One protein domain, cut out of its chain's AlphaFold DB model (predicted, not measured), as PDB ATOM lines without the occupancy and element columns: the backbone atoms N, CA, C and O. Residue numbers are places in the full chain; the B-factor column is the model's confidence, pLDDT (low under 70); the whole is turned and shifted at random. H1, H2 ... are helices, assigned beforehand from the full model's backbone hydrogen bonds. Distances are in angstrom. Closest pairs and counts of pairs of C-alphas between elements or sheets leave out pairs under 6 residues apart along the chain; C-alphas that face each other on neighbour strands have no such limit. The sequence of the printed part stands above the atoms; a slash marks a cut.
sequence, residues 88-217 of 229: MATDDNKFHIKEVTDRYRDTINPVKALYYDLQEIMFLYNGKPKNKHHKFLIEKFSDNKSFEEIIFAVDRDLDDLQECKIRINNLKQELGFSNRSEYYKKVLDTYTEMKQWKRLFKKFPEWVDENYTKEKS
ATOM      1  N   MET A  88     -16.621  49.257  10.013       97.50
ATOM      2  CA  MET A  88     -15.432  48.404  10.083       97.50
ATOM      3  C   MET A  88     -15.804  46.916  10.130       97.50
ATOM      4  O   MET A  88     -16.576  46.468  10.975       97.50
ATOM      5  N   ALA A  89     -15.190  46.127   9.250       97.94
ATOM      6  CA  ALA A  89     -15.270  44.667   9.202       97.94
ATOM      7  C   ALA A  89     -14.884  44.025  10.524       97.94
ATOM      8  O   ALA A  89     -15.487  43.053  10.964       97.94
ATOM      9  N   THR A  90     -13.834  44.564  11.132       97.81
ATOM     10  CA  THR A  90     -13.265  44.067  12.379       97.81
ATOM     11  C   THR A  90     -14.180  44.275  13.581       97.81
ATOM     12  O   THR A  90     -13.895  43.722  14.640       97.81
ATOM     13  N   ASP A  91     -15.257  45.054  13.436       96.56
ATOM     14  CA  ASP A  91     -16.272  45.273  14.472       96.56
ATOM     15  C   ASP A  91     -17.429  44.263  14.420       96.56
ATOM     16  O   ASP A  91     -18.337  44.303  15.244       96.56
ATOM     17  N   ASP A  92     -17.399  43.334  13.461       96.31
ATOM     18  CA  ASP A  92     -18.435  42.320  13.299       96.31
ATOM     19  C   ASP A  92     -18.499  41.367  14.509       96.31
ATOM     20  O   ASP A  92     -17.483  40.858  14.998       96.31
ATOM     21  N   ASN A  93     -19.724  41.068  14.953       94.00
ATOM     22  CA  ASN A  93     -20.010  40.157  16.060       94.00
ATOM     23  C   ASN A  93     -19.403  38.759  15.881       94.00
ATOM     24  O   ASN A  93     -19.154  38.080  16.874       94.00
ATOM     25  N   LYS A  94     -19.125  38.313  14.650       95.69
ATOM     26  CA  LYS A  94     -18.455  37.026  14.401       95.69
ATOM     27  C   LYS A  94     -17.057  36.940  15.020       95.69
ATOM     28  O   LYS A  94     -16.574  35.844  15.288       95.69
ATOM     29  N   PHE A  95     -16.409  38.083  15.255       96.81
ATOM     30  CA  PHE A  95     -15.101  38.156  15.907       96.81
ATOM     31  C   PHE A  95     -15.195  38.234  17.434       96.81
ATOM     32  O   PHE A  95     -14.167  38.228  18.112       96.81
ATOM     33  N   HIS A  96     -16.404  38.291  17.995       95.75
ATOM     34  CA  HIS A  96     -16.610  38.347  19.433       95.75
ATOM     35  C   HIS A  96     -16.222  37.014  20.089       95.75
ATOM     36  O   HIS A  96     -16.773  35.954  19.790       95.75
ATOM     37  N   ILE A  97     -15.270  37.072  21.017       95.00
ATOM     38  CA  ILE A  97     -14.822  35.928  21.813       95.00
ATOM     39  C   ILE A  97     -15.024  36.319  23.261       95.00
ATOM     40  O   ILE A  97     -14.248  37.114  23.779       95.00
ATOM     41  N   LYS A  98     -16.046  35.747  23.897       93.44
ATOM     42  CA  LYS A  98     -16.491  36.122  25.242       93.44
ATOM     43  C   LYS A  98     -15.342  36.203  26.253       93.44
ATOM     44  O   LYS A  98     -15.232  37.169  26.997       93.44
ATOM     45  N   GLU A  99     -14.442  35.220  26.237       92.56
ATOM     46  CA  GLU A  99     -13.278  35.150  27.130       92.56
ATOM     47  C   GLU A  99     -12.301  36.328  26.959       92.56
ATOM     48  O   GLU A  99     -11.573  36.664  27.891       92.56
ATOM     49  N   VAL A 100     -12.285  36.953  25.781       94.31
ATOM     50  CA  VAL A 100     -11.466  38.126  25.446       94.31
ATOM     51  C   VAL A 100     -12.254  39.408  25.697       94.31
ATOM     52  O   VAL A 100     -11.814  40.273  26.447       94.31
ATOM     53  N   THR A 101     -13.421  39.548  25.070       92.56
ATOM     54  CA  THR A 101     -14.166  40.811  24.993       92.56
ATOM     55  C   THR A 101     -14.744  41.253  26.332       92.56
ATOM     56  O   THR A 101     -14.676  42.443  26.628       92.56
ATOM     57  N   ASP A 102     -15.204  40.325  27.181       92.62
ATOM     58  CA  ASP A 102     -15.791  40.642  28.496       92.62
ATOM     59  C   ASP A 102     -14.773  41.275  29.471       92.62
ATOM     60  O   ASP A 102     -15.146  41.825  30.506       92.62
ATOM     61  N   ARG A 103     -13.467  41.212  29.161       92.56
ATOM     62  CA  ARG A 103     -12.402  41.865  29.948       92.56
ATOM     63  C   ARG A 103     -12.246  43.356  29.649       92.56
ATOM     64  O   ARG A 103     -11.514  44.047  30.359       92.56
ATOM     65  N   TYR A 104     -12.884  43.848  28.593       94.31
ATOM     66  CA  TYR A 104     -12.772  45.220  28.117       94.31
ATOM     67  C   TYR A 104     -14.128  45.930  28.181       94.31
ATOM     68  O   TYR A 104     -15.150  45.344  28.512       94.31
ATOM     69  N   ARG A 105     -14.139  47.231  27.870       92.31
ATOM     70  CA  ARG A 105     -15.386  48.000  27.744       92.31
ATOM     71  C   ARG A 105     -16.264  47.440  26.619       92.31
ATOM     72  O   ARG A 105     -15.733  47.113  25.562       92.31
ATOM     73  N   ASP A 106     -17.581  47.493  26.799       87.38
ATOM     74  CA  ASP A 106     -18.580  46.949  25.861       87.38
ATOM     75  C   ASP A 106     -18.429  47.446  24.414       87.38
ATOM     76  O   ASP A 106     -18.759  46.745  23.469       87.38
ATOM     77  N   THR A 107     -17.902  48.660  24.225       89.88
ATOM     78  CA  THR A 107     -17.716  49.281  22.903       89.88
ATOM     79  C   THR A 107     -16.320  49.043  22.312       89.88
ATOM     80  O   THR A 107     -15.848  49.854  21.506       89.88
ATOM     81  N   ILE A 108     -15.554  48.070  22.814       94.69
ATOM     82  CA  ILE A 108     -14.261  47.744  22.216       94.69
ATOM     83  C   ILE A 108     -14.481  46.973  20.915       94.69
ATOM     84  O   ILE A 108     -15.307  46.072  20.846       94.69
ATOM     85  N   ASN A 109     -13.677  47.291  19.906       96.62
ATOM     86  CA  ASN A 109     -13.605  46.466  18.714       96.62
ATOM     87  C   ASN A 109     -13.057  45.071  19.094       96.62
ATOM     88  O   ASN A 109     -11.998  45.000  19.731       96.62
ATOM     89  N   PRO A 110     -13.735  43.968  18.740       97.56
ATOM     90  CA  PRO A 110     -13.371  42.627  19.190       97.56
ATOM     91  C   PRO A 110     -11.992  42.186  18.682       97.56
ATOM     92  O   PRO A 110     -11.230  41.565  19.423       97.56
ATOM     93  N   VAL A 111     -11.608  42.575  17.462       98.19
ATOM     94  CA  VAL A 111     -10.267  42.291  16.928       98.19
ATOM     95  C   VAL A 111      -9.194  43.094  17.673       98.19
ATOM     96  O   VAL A 111      -8.123  42.564  17.970       98.19
ATOM     97  N   LYS A 112      -9.483  44.344  18.060       97.81
ATOM     98  CA  LYS A 112      -8.595  45.145  18.923       97.81
ATOM     99  C   LYS A 112      -8.418  44.525  20.311       97.81
ATOM    100  O   LYS A 112      -7.308  44.527  20.840       97.81
ATOM    101  N   ALA A 113      -9.495  44.005  20.896       97.56
ATOM    102  CA  ALA A 113      -9.446  43.307  22.179       97.56
ATOM    103  C   ALA A 113      -8.532  42.076  22.093       97.56
ATOM    104  O   ALA A 113      -7.620  41.921  22.903       97.56
ATOM    105  N   LEU A 114      -8.705  41.266  21.042       97.75
ATOM    106  CA  LEU A 114      -7.839  40.120  20.778       97.75
ATOM    107  C   LEU A 114      -6.377  40.539  20.598       97.75
ATOM    108  O   LEU A 114      -5.491  39.917  21.173       97.75
ATOM    109  N   TYR A 115      -6.114  41.605  19.839       97.88
ATOM    110  CA  TYR A 115      -4.762  42.136  19.680       97.88
ATOM    111  C   TYR A 115      -4.093  42.421  21.028       97.88
ATOM    112  O   TYR A 115      -2.955  42.006  21.227       97.88
ATOM    113  N   TYR A 116      -4.786  43.091  21.954       96.06
ATOM    114  CA  TYR A 116      -4.217  43.414  23.261       96.06
ATOM    115  C   TYR A 116      -3.902  42.175  24.096       96.06
ATOM    116  O   TYR A 116      -2.833  42.121  24.700       96.06
ATOM    117  N   ASP A 117      -4.770  41.167  24.078       94.31
ATOM    118  CA  ASP A 117      -4.530  39.917  24.797       94.31
ATOM    119  C   ASP A 117      -3.345  39.132  24.231       94.31
ATOM    120  O   ASP A 117      -2.478  38.664  24.971       94.31
ATOM    121  N   LEU A 118      -3.268  39.003  22.906       94.88
ATOM    122  CA  LEU A 118      -2.154  38.309  22.266       94.88
ATOM    123  C   LEU A 118      -0.841  39.083  22.442       94.88
ATOM    124  O   LEU A 118       0.214  38.478  22.638       94.88
ATOM    125  N   GLN A 119      -0.904  40.415  22.431       94.50
ATOM    126  CA  GLN A 119       0.225  41.278  22.755       94.50
ATOM    127  C   GLN A 119       0.705  41.042  24.191       94.50
ATOM    128  O   GLN A 119       1.895  40.810  24.400       94.50
ATOM    129  N   GLU A 120      -0.206  41.055  25.165       90.88
ATOM    130  CA  GLU A 120       0.095  40.764  26.569       90.88
ATOM    131  C   GLU A 120       0.812  39.411  26.707       90.88
ATOM    132  O   GLU A 120       1.859  39.330  27.351       90.88
ATOM    133  N   ILE A 121       0.307  38.373  26.030       90.00
ATOM    134  CA  ILE A 121       0.925  37.043  26.004       90.00
ATOM    135  C   ILE A 121       2.350  37.114  25.443       90.00
ATOM    136  O   ILE A 121       3.282  36.688  26.123       90.00
ATOM    137  N   MET A 122       2.549  37.684  24.253       89.06
ATOM    138  CA  MET A 122       3.869  37.725  23.612       89.06
ATOM    139  C   MET A 122       4.928  38.468  24.441       89.06
ATOM    140  O   MET A 122       6.108  38.133  24.354       89.06
ATOM    141  N   PHE A 123       4.529  39.464  25.241       86.25
ATOM    142  CA  PHE A 123       5.458  40.251  26.060       86.25
ATOM    143  C   PHE A 123       5.680  39.701  27.471       86.25
ATOM    144  O   PHE A 123       6.779  39.844  28.004       86.25
ATOM    145  N   LEU A 124       4.655  39.122  28.102       80.75
ATOM    146  CA  LEU A 124       4.696  38.748  29.522       80.75
ATOM    147  C   LEU A 124       4.833  37.241  29.762       80.75
ATOM    148  O   LEU A 124       4.933  36.805  30.914       80.75
ATOM    149  N   TYR A 125       4.826  36.420  28.711       72.75
ATOM    150  CA  TYR A 125       4.932  34.975  28.862       72.75
ATOM    151  C   TYR A 125       6.319  34.552  29.365       72.75
ATOM    152  O   TYR A 125       7.347  34.823  28.754       72.75
ATOM    153  N   ASN A 126       6.339  33.836  30.489       68.31
ATOM    154  CA  ASN A 126       7.554  33.384  31.172       68.31
ATOM    155  C   ASN A 126       7.851  31.887  30.958       68.31
ATOM    156  O   ASN A 126       8.454  31.250  31.822       68.31
ATOM    157  N   GLY A 127       7.378  31.300  29.855       62.09
ATOM    158  CA  GLY A 127       7.607  29.886  29.535       62.09
ATOM    159  C   GLY A 127       6.663  28.897  30.232       62.09
ATOM    160  O   GLY A 127       6.717  27.710  29.930       62.09
ATOM    161  N   LYS A 128       5.787  29.345  31.145       62.06
ATOM    162  CA  LYS A 128       4.787  28.485  31.803       62.06
ATOM    163  C   LYS A 128       3.381  29.066  31.631       62.06
ATOM    164  O   LYS A 128       3.158  30.205  32.054       62.06
ATOM    165  N   PRO A 129       2.395  28.311  31.111       59.62
ATOM    166  CA  PRO A 129       1.014  28.771  31.030       59.62
ATOM    167  C   PRO A 129       0.379  28.756  32.428       59.62
ATOM    168  O   PRO A 129      -0.363  27.849  32.791       59.62
ATOM    169  N   LYS A 130       0.693  29.763  33.252       63.31
ATOM    170  CA  LYS A 130       0.126  29.900  34.605       63.31
ATOM    171  C   LYS A 130      -1.343  30.337  34.576       63.31
ATOM    172  O   LYS A 130      -2.079  30.063  35.519       63.31
ATOM    173  N   ASN A 131      -1.769  31.008  33.503       77.75
ATOM    174  CA  ASN A 131      -3.114  31.556  33.343       77.75
ATOM    175  C   ASN A 131      -3.946  30.699  32.369       77.75
ATOM    176  O   ASN A 131      -3.541  30.493  31.223       77.75
ATOM    177  N   LYS A 132      -5.130  30.243  32.812       85.69
ATOM    178  CA  LYS A 132      -6.099  29.499  31.982       85.69
ATOM    179  C   LYS A 132      -6.486  30.274  30.718       85.69
ATOM    180  O   LYS A 132      -6.606  29.666  29.661       85.69
ATOM    181  N   HIS A 133      -6.614  31.599  30.827       88.56
ATOM    182  CA  HIS A 133      -6.929  32.488  29.706       88.56
ATOM    183  C   HIS A 133      -5.852  32.449  28.617       88.56
ATOM    184  O   HIS A 133      -6.144  32.230  27.445       88.56
ATOM    185  N   HIS A 134      -4.580  32.571  29.008       87.50
ATOM    186  CA  HIS A 134      -3.469  32.565  28.051       87.50
ATOM    187  C   HIS A 134      -3.350  31.213  27.355       87.50
ATOM    188  O   HIS A 134      -3.137  31.164  26.150       87.50
ATOM    189  N   LYS A 135      -3.534  30.115  28.100       88.31
ATOM    190  CA  LYS A 135      -3.535  28.770  27.522       88.31
ATOM    191  C   LYS A 135      -4.640  28.609  26.475       88.31
ATOM    192  O   LYS A 135      -4.362  28.117  25.388       88.31
ATOM    193  N   PHE A 136      -5.853  29.068  26.784       92.06
ATOM    194  CA  PHE A 136      -6.973  29.063  25.844       92.06
ATOM    195  C   PHE A 136      -6.644  29.826  24.554       92.06
ATOM    196  O   PHE A 136      -6.846  29.296  23.463       92.06
ATOM    197  N   LEU A 137      -6.092  31.038  24.663       93.25
ATOM    198  CA  LEU A 137      -5.745  31.846  23.492       93.25
ATOM    199  C   LEU A 137      -4.607  31.245  22.670       93.25
ATOM    200  O   LEU A 137      -4.715  31.189  21.449       93.25
ATOM    201  N   ILE A 138      -3.556  30.748  23.323       91.31
ATOM    202  CA  ILE A 138      -2.443  30.074  22.648       91.31
ATOM    203  C   ILE A 138      -2.948  28.850  21.877       91.31
ATOM    204  O   ILE A 138      -2.591  28.672  20.721       91.31
ATOM    205  N   GLU A 139      -3.809  28.027  22.481       91.50
ATOM    206  CA  GLU A 139      -4.356  26.834  21.823       91.50
ATOM    207  C   GLU A 139      -5.315  27.177  20.676       91.50
ATOM    208  O   GLU A 139      -5.319  26.488  19.659       91.50
ATOM    209  N   LYS A 140      -6.116  28.238  20.814       94.00
ATOM    210  CA  LYS A 140      -7.071  28.671  19.785       94.00
ATOM    211  C   LYS A 140      -6.386  29.322  18.578       94.00
ATOM    212  O   LYS A 140      -6.864  29.185  17.452       94.00
ATOM    213  N   PHE A 141      -5.279  30.022  18.810       95.31
ATOM    214  CA  PHE A 141      -4.590  30.847  17.817       95.31
ATOM    215  C   PHE A 141      -3.172  30.358  17.482       95.31
ATOM    216  O   PHE A 141      -2.337  31.141  17.038       95.31
ATOM    217  N   SER A 142      -2.890  29.066  17.669       93.12
ATOM    218  CA  SER A 142      -1.584  28.479  17.335       93.12
ATOM    219  C   SER A 142      -1.350  28.294  15.833       93.12
ATOM    220  O   SER A 142      -0.214  28.107  15.425       93.12
ATOM    221  N   ASP A 143      -2.404  28.286  15.012       93.94
ATOM    222  CA  ASP A 143      -2.313  28.082  13.560       93.94
ATOM    223  C   ASP A 143      -2.618  29.393  12.820       93.94
ATOM    224  O   ASP A 143      -3.507  30.158  13.201       93.94
ATOM    225  N   ASN A 144      -1.915  29.619  11.711       92.81
ATOM    226  CA  ASN A 144      -2.186  30.696  10.763       92.81
ATOM    227  C   ASN A 144      -3.642  30.696  10.283       92.81
ATOM    228  O   ASN A 144      -4.226  31.767  10.112       92.81
ATOM    229  N   LYS A 145      -4.251  29.512  10.127       95.00
ATOM    230  CA  LYS A 145      -5.661  29.377   9.728       95.00
ATOM    231  C   LYS A 145      -6.617  30.112  10.664       95.00
ATOM    232  O   LYS A 145      -7.597  30.692  10.204       95.00
ATOM    233  N   SER A 146      -6.308  30.161  11.961       93.25
ATOM    234  CA  SER A 146      -7.127  30.864  12.955       93.25
ATOM    235  C   SER A 146      -7.180  32.380  12.730       93.25
ATOM    236  O   SER A 146      -8.050  33.048  13.287       93.25
ATOM    237  N   PHE A 147      -6.274  32.931  11.917       96.69
ATOM    238  CA  PHE A 147      -6.204  34.355  11.606       96.69
ATOM    239  C   PHE A 147      -6.641  34.713  10.185       96.69
ATOM    240  O   PHE A 147      -6.702  35.902   9.890       96.69
ATOM    241  N   GLU A 148      -6.963  33.757   9.308       96.81
ATOM    242  CA  GLU A 148      -7.282  34.049   7.899       96.81
ATOM    243  C   GLU A 148      -8.434  35.055   7.759       96.81
ATOM    244  O   GLU A 148      -8.272  36.101   7.128       96.81
ATOM    245  N   GLU A 149      -9.567  34.801   8.421       97.56
ATOM    246  CA  GLU A 149     -10.714  35.718   8.387       97.56
ATOM    247  C   GLU A 149     -10.430  37.064   9.062       97.56
ATOM    248  O   GLU A 149     -10.914  38.101   8.603       97.56
ATOM    249  N   ILE A 150      -9.650  37.058  10.147       98.00
ATOM    250  CA  ILE A 150      -9.283  38.273  10.882       98.00
ATOM    251  C   ILE A 150      -8.391  39.148  10.005       98.00
ATOM    252  O   ILE A 150      -8.631  40.345   9.876       98.00
ATOM    253  N   ILE A 151      -7.376  38.558   9.370       98.31
ATOM    254  CA  ILE A 151      -6.457  39.260   8.474       98.31
ATOM    255  C   ILE A 151      -7.215  39.799   7.264       98.31
ATOM    256  O   ILE A 151      -6.985  40.943   6.887       98.31
ATOM    257  N   PHE A 152      -8.142  39.024   6.694       98.31
ATOM    258  CA  PHE A 152      -8.984  39.495   5.597       98.31
ATOM    259  C   PHE A 152      -9.825  40.718   5.998       98.31
ATOM    260  O   PHE A 152      -9.863  41.706   5.268       98.31
ATOM    261  N   ALA A 153     -10.455  40.688   7.176       98.50
ATOM    262  CA  ALA A 153     -11.216  41.822   7.697       98.50
ATOM    263  C   ALA A 153     -10.331  43.049   7.969       98.50
ATOM    264  O   ALA A 153     -10.696  44.161   7.597       98.50
ATOM    265  N   VAL A 154      -9.150  42.849   8.563       98.50
ATOM    266  CA  VAL A 154      -8.172  43.922   8.794       98.50
ATOM    267  C   VAL A 154      -7.695  44.531   7.473       98.50
ATOM    268  O   VAL A 154      -7.528  45.743   7.398       98.50
ATOM    269  N   ASP A 155      -7.489  43.721   6.435       98.50
ATOM    270  CA  ASP A 155      -7.048  44.207   5.125       98.50
ATOM    271  C   ASP A 155      -8.121  45.041   4.434       98.50
ATOM    272  O   ASP A 155      -7.812  46.132   3.958       98.50
ATOM    273  N   ARG A 156      -9.382  44.601   4.492       98.31
ATOM    274  CA  ARG A 156     -10.516  45.399   4.014       98.31
ATOM    275  C   ARG A 156     -10.592  46.754   4.721       98.31
ATOM    276  O   ARG A 156     -10.649  47.786   4.064       98.31
ATOM    277  N   ASP A 157     -10.524  46.757   6.053       98.56
ATOM    278  CA  ASP A 157     -10.606  47.996   6.834       98.56
ATOM    279  C   ASP A 157      -9.405  48.923   6.576       98.56
ATOM    280  O   ASP A 157      -9.555  50.144   6.529       98.56
ATOM    281  N   LEU A 158      -8.202  48.373   6.375       98.50
ATOM    282  CA  LEU A 158      -7.020  49.159   6.009       98.50
ATOM    283  C   LEU A 158      -7.184  49.849   4.651       98.50
ATOM    284  O   LEU A 158      -6.759  51.004   4.520       98.50
ATOM    285  N   ASP A 159      -7.778  49.168   3.673       98.25
ATOM    286  CA  ASP A 159      -8.064  49.735   2.356       98.25
ATOM    287  C   ASP A 159      -9.118  50.849   2.457       98.25
ATOM    288  O   ASP A 159      -8.871  51.963   1.983       98.25
ATOM    289  N   ASP A 160     -10.215  50.618   3.187       98.06
ATOM    290  CA  ASP A 160     -11.276  51.611   3.416       98.06
ATOM    291  C   ASP A 160     -10.741  52.869   4.137       98.06
ATOM    292  O   ASP A 160     -11.013  54.015   3.752       98.06
ATOM    293  N   LEU A 161      -9.913  52.686   5.173       98.19
ATOM    294  CA  LEU A 161      -9.265  53.784   5.901       98.19
ATOM    295  C   LEU A 161      -8.274  54.554   5.012       98.19
ATOM    296  O   LEU A 161      -8.154  55.781   5.122       98.19
ATOM    297  N   GLN A 162      -7.560  53.859   4.122       97.81
ATOM    298  CA  GLN A 162      -6.637  54.480   3.174       97.81
ATOM    299  C   GLN A 162      -7.386  55.283   2.101       97.81
ATOM    300  O   GLN A 162      -6.977  56.408   1.793       97.81
ATOM    301  N   GLU A 163      -8.491  54.763   1.567       97.31
ATOM    302  CA  GLU A 163      -9.357  55.497   0.643       97.31
ATOM    303  C   GLU A 163      -9.929  56.753   1.317       97.31
ATOM    304  O   GLU A 163      -9.837  57.860   0.774       97.31
ATOM    305  N   CYS A 164     -10.421  56.616   2.551       96.62
ATOM    306  CA  CYS A 164     -10.911  57.726   3.368       96.62
ATOM    307  C   CYS A 164      -9.860  58.836   3.516       96.62
ATOM    308  O   CYS A 164     -10.146  60.023   3.312       96.62
ATOM    309  N   LYS A 165      -8.611  58.452   3.803       95.19
ATOM    310  CA  LYS A 165      -7.474  59.373   3.890       95.19
ATOM    311  C   LYS A 165      -7.234  60.122   2.581       95.19
ATOM    312  O   LYS A 165      -7.051  61.340   2.614       95.19
ATOM    313  N   ILE A 166      -7.240  59.429   1.443       95.31
ATOM    314  CA  ILE A 166      -7.070  60.056   0.123       95.31
ATOM    315  C   ILE A 166      -8.209  61.048  -0.136       95.31
ATOM    316  O   ILE A 166      -7.956  62.216  -0.431       95.31
ATOM    317  N   ARG A 167      -9.459  60.623   0.070       93.75
ATOM    318  CA  ARG A 167     -10.653  61.446  -0.151       93.75
ATOM    319  C   ARG A 167     -10.649  62.718   0.695       93.75
ATOM    320  O   ARG A 167     -10.916  63.803   0.181       93.75
ATOM    321  N   ILE A 168     -10.314  62.615   1.982       92.31
ATOM    322  CA  ILE A 168     -10.241  63.776   2.879       92.31
ATOM    323  C   ILE A 168      -9.076  64.699   2.502       92.31
ATOM    324  O   ILE A 168      -9.217  65.917   2.601       92.31
ATOM    325  N   ASN A 169      -7.938  64.162   2.059       90.44
ATOM    326  CA  ASN A 169      -6.819  64.990   1.608       90.44
ATOM    327  C   ASN A 169      -7.160  65.775   0.334       90.44
ATOM    328  O   ASN A 169      -6.865  66.968   0.287       90.44
ATOM    329  N   ASN A 170      -7.844  65.159  -0.633       90.38
ATOM    330  CA  ASN A 170      -8.321  65.848  -1.837       90.38
ATOM    331  C   ASN A 170      -9.290  66.980  -1.469       90.38
ATOM    332  O   ASN A 170      -9.093  68.121  -1.882       90.38
ATOM    333  N   LEU A 171     -10.251  66.712  -0.577       87.25
ATOM    334  CA  LEU A 171     -11.158  67.743  -0.064       87.25
ATOM    335  C   LEU A 171     -10.404  68.890   0.621       87.25
ATOM    336  O   LEU A 171     -10.751  70.052   0.449       87.25
ATOM    337  N   LYS A 172      -9.358  68.603   1.403       84.56
ATOM    338  CA  LYS A 172      -8.549  69.657   2.036       84.56
ATOM    339  C   LYS A 172      -7.816  70.523   1.011       84.56
ATOM    340  O   LYS A 172      -7.716  71.729   1.227       84.56
ATOM    341  N   GLN A 173      -7.313  69.924  -0.069       83.88
ATOM    342  CA  GLN A 173      -6.648  70.646  -1.153       83.88
ATOM    343  C   GLN A 173      -7.630  71.541  -1.914       83.88
ATOM    344  O   GLN A 173      -7.354  72.727  -2.076       83.88
ATOM    345  N   GLU A 174      -8.797  71.014  -2.294       79.81
ATOM    346  CA  GLU A 174      -9.858  71.775  -2.971       79.81
ATOM    347  C   GLU A 174     -10.339  72.973  -2.144       79.81
ATOM    348  O   GLU A 174     -10.653  74.033  -2.681       79.81
ATOM    349  N   LEU A 175     -10.397  72.808  -0.824       72.38
ATOM    350  CA  LEU A 175     -10.944  73.812   0.080       72.38
ATOM    351  C   LEU A 175      -9.917  74.844   0.559       72.38
ATOM    352  O   LEU A 175     -10.315  75.825   1.177       72.38
ATOM    353  N   GLY A 176      -8.616  74.638   0.329       65.88
ATOM    354  CA  GLY A 176      -7.572  75.613   0.666       65.88
ATOM    355  C   GLY A 176      -7.381  75.911   2.164       65.88
ATOM    356  O   GLY A 176      -6.721  76.888   2.507       65.88
ATOM    357  N   PHE A 177      -7.926  75.093   3.077       65.88
ATOM    358  CA  PHE A 177      -7.790  75.285   4.529       65.88
ATOM    359  C   PHE A 177      -7.408  73.993   5.265       65.88
ATOM    360  O   PHE A 177      -7.966  72.919   5.033       65.88
ATOM    361  N   SER A 178      -6.501  74.114   6.241       62.12
ATOM    362  CA  SER A 178      -6.143  73.019   7.151       62.12
ATOM    363  C   SER A 178      -7.193  72.880   8.256       62.12
ATOM    364  O   SER A 178      -7.258  73.689   9.181       62.12
ATOM    365  N   ASN A 179      -8.046  71.860   8.153       67.81
ATOM    366  CA  ASN A 179      -9.081  71.577   9.147       67.81
ATOM    367  C   ASN A 179      -8.636  70.489  10.139       67.81
ATOM    368  O   ASN A 179      -8.123  69.438   9.734       67.81
ATOM    369  N   ARG A 180      -8.880  70.728  11.435       72.25
ATOM    370  CA  ARG A 180      -8.655  69.774  12.531       72.25
ATOM    371  C   ARG A 180      -9.964  69.033  12.816       72.25
ATOM    372  O   ARG A 180     -10.820  69.528  13.543       72.25
ATOM    373  N   SER A 181     -10.138  67.872  12.190       85.44
ATOM    374  CA  SER A 181     -11.234  66.944  12.493       85.44
ATOM    375  C   SER A 181     -10.718  65.839  13.416       85.44
ATOM    376  O   SER A 181      -9.786  65.125  13.049       85.44
ATOM    377  N   GLU A 182     -11.331  65.693  14.595       90.50
ATOM    378  CA  GLU A 182     -11.005  64.623  15.554       90.50
ATOM    379  C   GLU A 182     -11.329  63.234  14.992       90.50
ATOM    380  O   GLU A 182     -10.569  62.290  15.185       90.50
ATOM    381  N   TYR A 183     -12.409  63.106  14.216       93.81
ATOM    382  CA  TYR A 183     -12.752  61.845  13.553       93.81
ATOM    383  C   TYR A 183     -11.726  61.473  12.488       93.81
ATOM    384  O   TYR A 183     -11.321  60.319  12.400       93.81
ATOM    385  N   TYR A 184     -11.241  62.454  11.722       93.75
ATOM    386  CA  TYR A 184     -10.158  62.197  10.779       93.75
ATOM    387  C   TYR A 184      -8.862  61.796  11.489       93.75
ATOM    388  O   TYR A 184      -8.161  60.903  11.028       93.75
ATOM    389  N   LYS A 185      -8.549  62.419  12.631       94.25
ATOM    390  CA  LYS A 185      -7.417  61.992  13.456       94.25
ATOM    391  C   LYS A 185      -7.582  60.534  13.897       94.25
ATOM    392  O   LYS A 185      -6.668  59.745  13.695       94.25
ATOM    393  N   LYS A 186      -8.771  60.159  14.379       95.88
ATOM    394  CA  LYS A 186      -9.091  58.776  14.751       95.88
ATOM    395  C   LYS A 186      -8.912  57.800  13.579       95.88
ATOM    396  O   LYS A 186      -8.337  56.746  13.789       95.88
ATOM    397  N   VAL A 187      -9.306  58.164  12.354       96.81
ATOM    398  CA  VAL A 187      -9.035  57.363  11.138       96.81
ATOM    399  C   VAL A 187      -7.534  57.106  10.953       96.81
ATOM    400  O   VAL A 187      -7.129  55.970  10.711       96.81
ATOM    401  N   LEU A 188      -6.692  58.137  11.088       95.88
ATOM    402  CA  LEU A 188      -5.237  58.000  10.942       95.88
ATOM    403  C   LEU A 188      -4.617  57.131  12.045       95.88
ATOM    404  O   LEU A 188      -3.733  56.310  11.765       95.88
ATOM    405  N   ASP A 189      -5.089  57.305  13.278       97.00
ATOM    406  CA  ASP A 189      -4.639  56.536  14.434       97.00
ATOM    407  C   ASP A 189      -5.032  55.058  14.262       97.00
ATOM    408  O   ASP A 189      -4.163  54.187  14.302       97.00
ATOM    409  N   THR A 190      -6.300  54.770  13.946       97.50
ATOM    410  CA  THR A 190      -6.807  53.409  13.700       97.50
ATOM    411  C   THR A 190      -6.082  52.724  12.543       97.50
ATOM    412  O   THR A 190      -5.680  51.573  12.680       97.50
ATOM    413  N   TYR A 191      -5.817  53.430  11.441       98.00
ATOM    414  CA  TYR A 191      -5.033  52.887  10.327       98.00
ATOM    415  C   TYR A 191      -3.627  52.451  10.765       98.00
ATOM    416  O   TYR A 191      -3.110  51.417  10.338       98.00
ATOM    417  N   THR A 192      -2.991  53.233  11.639       97.44
ATOM    418  CA  THR A 192      -1.662  52.910  12.167       97.44
ATOM    419  C   THR A 192      -1.721  51.733  13.141       97.44
ATOM    420  O   THR A 192      -0.893  50.826  13.044       97.44
ATOM    421  N   GLU A 193      -2.708  51.716  14.037       97.25
ATOM    422  CA  GLU A 193      -2.952  50.615  14.973       97.25
ATOM    423  C   GLU A 193      -3.213  49.292  14.234       97.25
ATOM    424  O   GLU A 193      -2.555  48.294  14.516       97.25
ATOM    425  N   MET A 194      -4.079  49.280  13.218       97.69
ATOM    426  CA  MET A 194      -4.425  48.070  12.458       97.69
ATOM    427  C   MET A 194      -3.227  47.436  11.747       97.69
ATOM    428  O   MET A 194      -3.131  46.210  11.658       97.69
ATOM    429  N   LYS A 195      -2.245  48.235  11.307       97.69
ATOM    430  CA  LYS A 195      -0.977  47.689  10.791       97.69
ATOM    431  C   LYS A 195      -0.206  46.916  11.855       97.69
ATOM    432  O   LYS A 195       0.424  45.905  11.540       97.69
ATOM    433  N   GLN A 196      -0.240  47.386  13.100       96.88
ATOM    434  CA  GLN A 196       0.371  46.685  14.227       96.88
ATOM    435  C   GLN A 196      -0.400  45.403  14.537       96.88
ATOM    436  O   GLN A 196       0.231  44.361  14.707       96.88
ATOM    437  N   TRP A 197      -1.738  45.450  14.501       97.75
ATOM    438  CA  TRP A 197      -2.583  44.270  14.704       97.75
ATOM    439  C   TRP A 197      -2.271  43.189  13.676       97.75
ATOM    440  O   TRP A 197      -1.894  42.081  14.046       97.75
ATOM    441  N   LYS A 198      -2.292  43.542  12.384       97.94
ATOM    442  CA  LYS A 198      -1.950  42.631  11.282       97.94
ATOM    443  C   LYS A 198      -0.575  41.993  11.471       97.94
ATOM    444  O   LYS A 198      -0.414  40.792  11.269       97.94
ATOM    445  N   ARG A 199       0.433  42.794  11.837       97.31
ATOM    446  CA  ARG A 199       1.798  42.301  12.064       97.31
ATOM    447  C   ARG A 199       1.854  41.319  13.231       97.31
ATOM    448  O   ARG A 199       2.584  40.338  13.134       97.31
ATOM    449  N   LEU A 200       1.125  41.593  14.309       97.31
ATOM    450  CA  LEU A 200       1.065  40.714  15.468       97.31
ATOM    451  C   LEU A 200       0.367  39.399  15.122       97.31
ATOM    452  O   LEU A 200       0.947  38.347  15.349       97.31
ATOM    453  N   PHE A 201      -0.812  39.448  14.497       97.44
ATOM    454  CA  PHE A 201      -1.573  38.251  14.125       97.44
ATOM    455  C   PHE A 201      -0.790  37.313  13.205       97.44
ATOM    456  O   PHE A 201      -0.831  36.105  13.388       97.44
ATOM    457  N   LYS A 202      -0.003  37.859  12.271       96.06
ATOM    458  CA  LYS A 202       0.879  37.051  11.414       96.06
ATOM    459  C   LYS A 202       2.050  36.406  12.160       96.06
ATOM    460  O   LYS A 202       2.524  35.365  11.737       96.06
ATOM    461  N   LYS A 203       2.538  37.039  13.228       95.62
ATOM    462  CA  LYS A 203       3.692  36.564  14.010       95.62
ATOM    463  C   LYS A 203       3.303  35.667  15.176       95.62
ATOM    464  O   LYS A 203       4.157  34.968  15.702       95.62
ATOM    465  N   PHE A 204       2.053  35.730  15.625       95.00
ATOM    466  CA  PHE A 204       1.623  35.019  16.819       95.00
ATOM    467  C   PHE A 204       1.761  33.490  16.684       95.00
ATOM    468  O   PHE A 204       2.329  32.902  17.598       95.00
ATOM    469  N   PRO A 205       1.369  32.842  15.565       94.50
ATOM    470  CA  PRO A 205       1.597  31.405  15.371       94.50
ATOM    471  C   PRO A 205       3.080  31.013  15.450       94.50
ATOM    472  O   PRO A 205       3.435  30.109  16.199       94.50
ATOM    473  N   GLU A 206       3.959  31.757  14.768       92.62
ATOM    474  CA  GLU A 206       5.418  31.545  14.822       92.62
ATOM    475  C   GLU A 206       5.941  31.664  16.262       92.62
ATOM    476  O   GLU A 206       6.707  30.832  16.742       92.62
ATOM    477  N   TRP A 207       5.472  32.682  16.987       92.94
ATOM    478  CA  TRP A 207       5.832  32.881  18.384       92.94
ATOM    479  C   TRP A 207       5.366  31.721  19.272       92.94
ATOM    480  O   TRP A 207       6.101  31.322  20.177       92.94
ATOM    481  N   VAL A 208       4.177  31.162  19.023       90.88
ATOM    482  CA  VAL A 208       3.672  29.986  19.746       90.88
ATOM    483  C   VAL A 208       4.589  28.785  19.512       90.88
ATOM    484  O   VAL A 208       4.981  28.150  20.487       90.88
ATOM    485  N   ASP A 209       4.989  28.513  18.272       88.56
ATOM    486  CA  ASP A 209       5.885  27.392  17.954       88.56
ATOM    487  C   ASP A 209       7.252  27.516  18.647       88.56
ATOM    488  O   ASP A 209       7.800  26.531  19.148       88.56
ATOM    489  N   GLU A 210       7.789  28.734  18.726       87.19
ATOM    490  CA  GLU A 210       9.089  29.011  19.346       87.19
ATOM    491  C   GLU A 210       9.052  28.986  20.883       87.19
ATOM    492  O   GLU A 210      10.031  28.596  21.524       87.19
ATOM    493  N   ASN A 211       7.946  29.425  21.494       83.94
ATOM    494  CA  ASN A 211       7.902  29.749  22.926       83.94
ATOM    495  C   ASN A 211       6.970  28.842  23.738       83.94
ATOM    496  O   ASN A 211       7.099  28.770  24.964       83.94
ATOM    497  N   TYR A 212       6.035  28.142  23.096       78.12
ATOM    498  CA  TYR A 212       5.058  27.292  23.766       78.12
ATOM    499  C   TYR A 212       5.321  25.816  23.485       78.12
ATOM    500  O   TYR A 212       4.812  25.207  22.545       78.12
ATOM    501  N   THR A 213       6.055  25.179  24.389       68.62
ATOM    502  CA  THR A 213       6.051  23.721  24.470       68.62
ATOM    503  C   THR A 213       4.783  23.302  25.202       68.62
ATOM    504  O   THR A 213       4.613  23.621  26.380       68.62
ATOM    505  N   LYS A 214       3.888  22.553  24.538       63.34
ATOM    506  CA  LYS A 214       2.878  21.780  25.271       63.34
ATOM    507  C   LYS A 214       3.650  20.926  26.269       63.34
ATOM    508  O   LYS A 214       4.316  19.974  25.862       63.34
ATOM    509  N   GLU A 215       3.566  21.243  27.562       54.94
ATOM    510  CA  GLU A 215       3.849  20.244  28.582       54.94
ATOM    511  C   GLU A 215       2.990  19.050  28.174       54.94
ATOM    512  O   GLU A 215       1.757  19.138  28.167       54.94
ATOM    513  N   LYS A 216       3.626  17.954  27.730       42.69
ATOM    514  CA  LYS A 216       2.947  16.667  27.704       42.69
ATOM    515  C   LYS A 216       2.425  16.556  29.120       42.69
ATOM    516  O   LYS A 216       3.219  16.388  30.043       42.69
ATOM    517  N   SER A 217       1.118  16.694  29.299       41.19
ATOM    518  CA  SER A 217       0.457  16.205  30.488       41.19
ATOM    519  C   SER A 217       0.714  14.705  30.459       41.19
ATOM    520  O   SER A 217      -0.072  13.932  29.909       41.19
TER     521      SER A 217
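This is residues 88 to 217 of the 229 residues of an uncharacterized protein of Candidatus Endolissoclinum sp. TMED37 (UniProt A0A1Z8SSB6). A long helical hairpin, H4 and H5, makes most of the length; H1, H2 and H3 cluster towards the end away from its turn, with H2 packed on H5. Residues 170 to 177, at the turn, stick out. The printed part has 130 residues with five named helices, H1 to H5 in order, and no named strand: all helix, loose, radius of gyration of the C-alphas 17.7 A, spans 67 by 27 by 25 A.

H1, residues 98 to 101, touches H2, residues 110 to 124; their closest C-alphas, Thr 101 and Ala 113, are 6.0 A apart. H3, residues 132 to 140, is close to H2 but not clearly touching, the closest C-alphas being Ile 121 and His 134, 6.6 A. H4, residues 144 to 175, and H5, residues 182 to 211, touch as a hairpin, opposite ways at a shallow tilt of 23 degrees, closest at C-alphas 144 and 205, 6.0 A. H5 touches H2 with residues 197 to 207 alone, closest at C-alphas 197 and 115, 5.8 A. Every O i to N i+4 pair is within hydrogen-bond range in H2 and H3, 26 of 28 in H4 and 23 of 26 in H5; H1 is too short for one.

H1 begins at C-alpha 98, (-16.491, 36.122, 25.242), and H5 ends at C-alpha 211, (7.902, 29.749, 22.926). H4 is 45.3 A long, H5 40.3 A.

The printed part has no cut and no long link. pLDDT is under 70 at residues 126 to 130, 176 to 179 and 213 to 217.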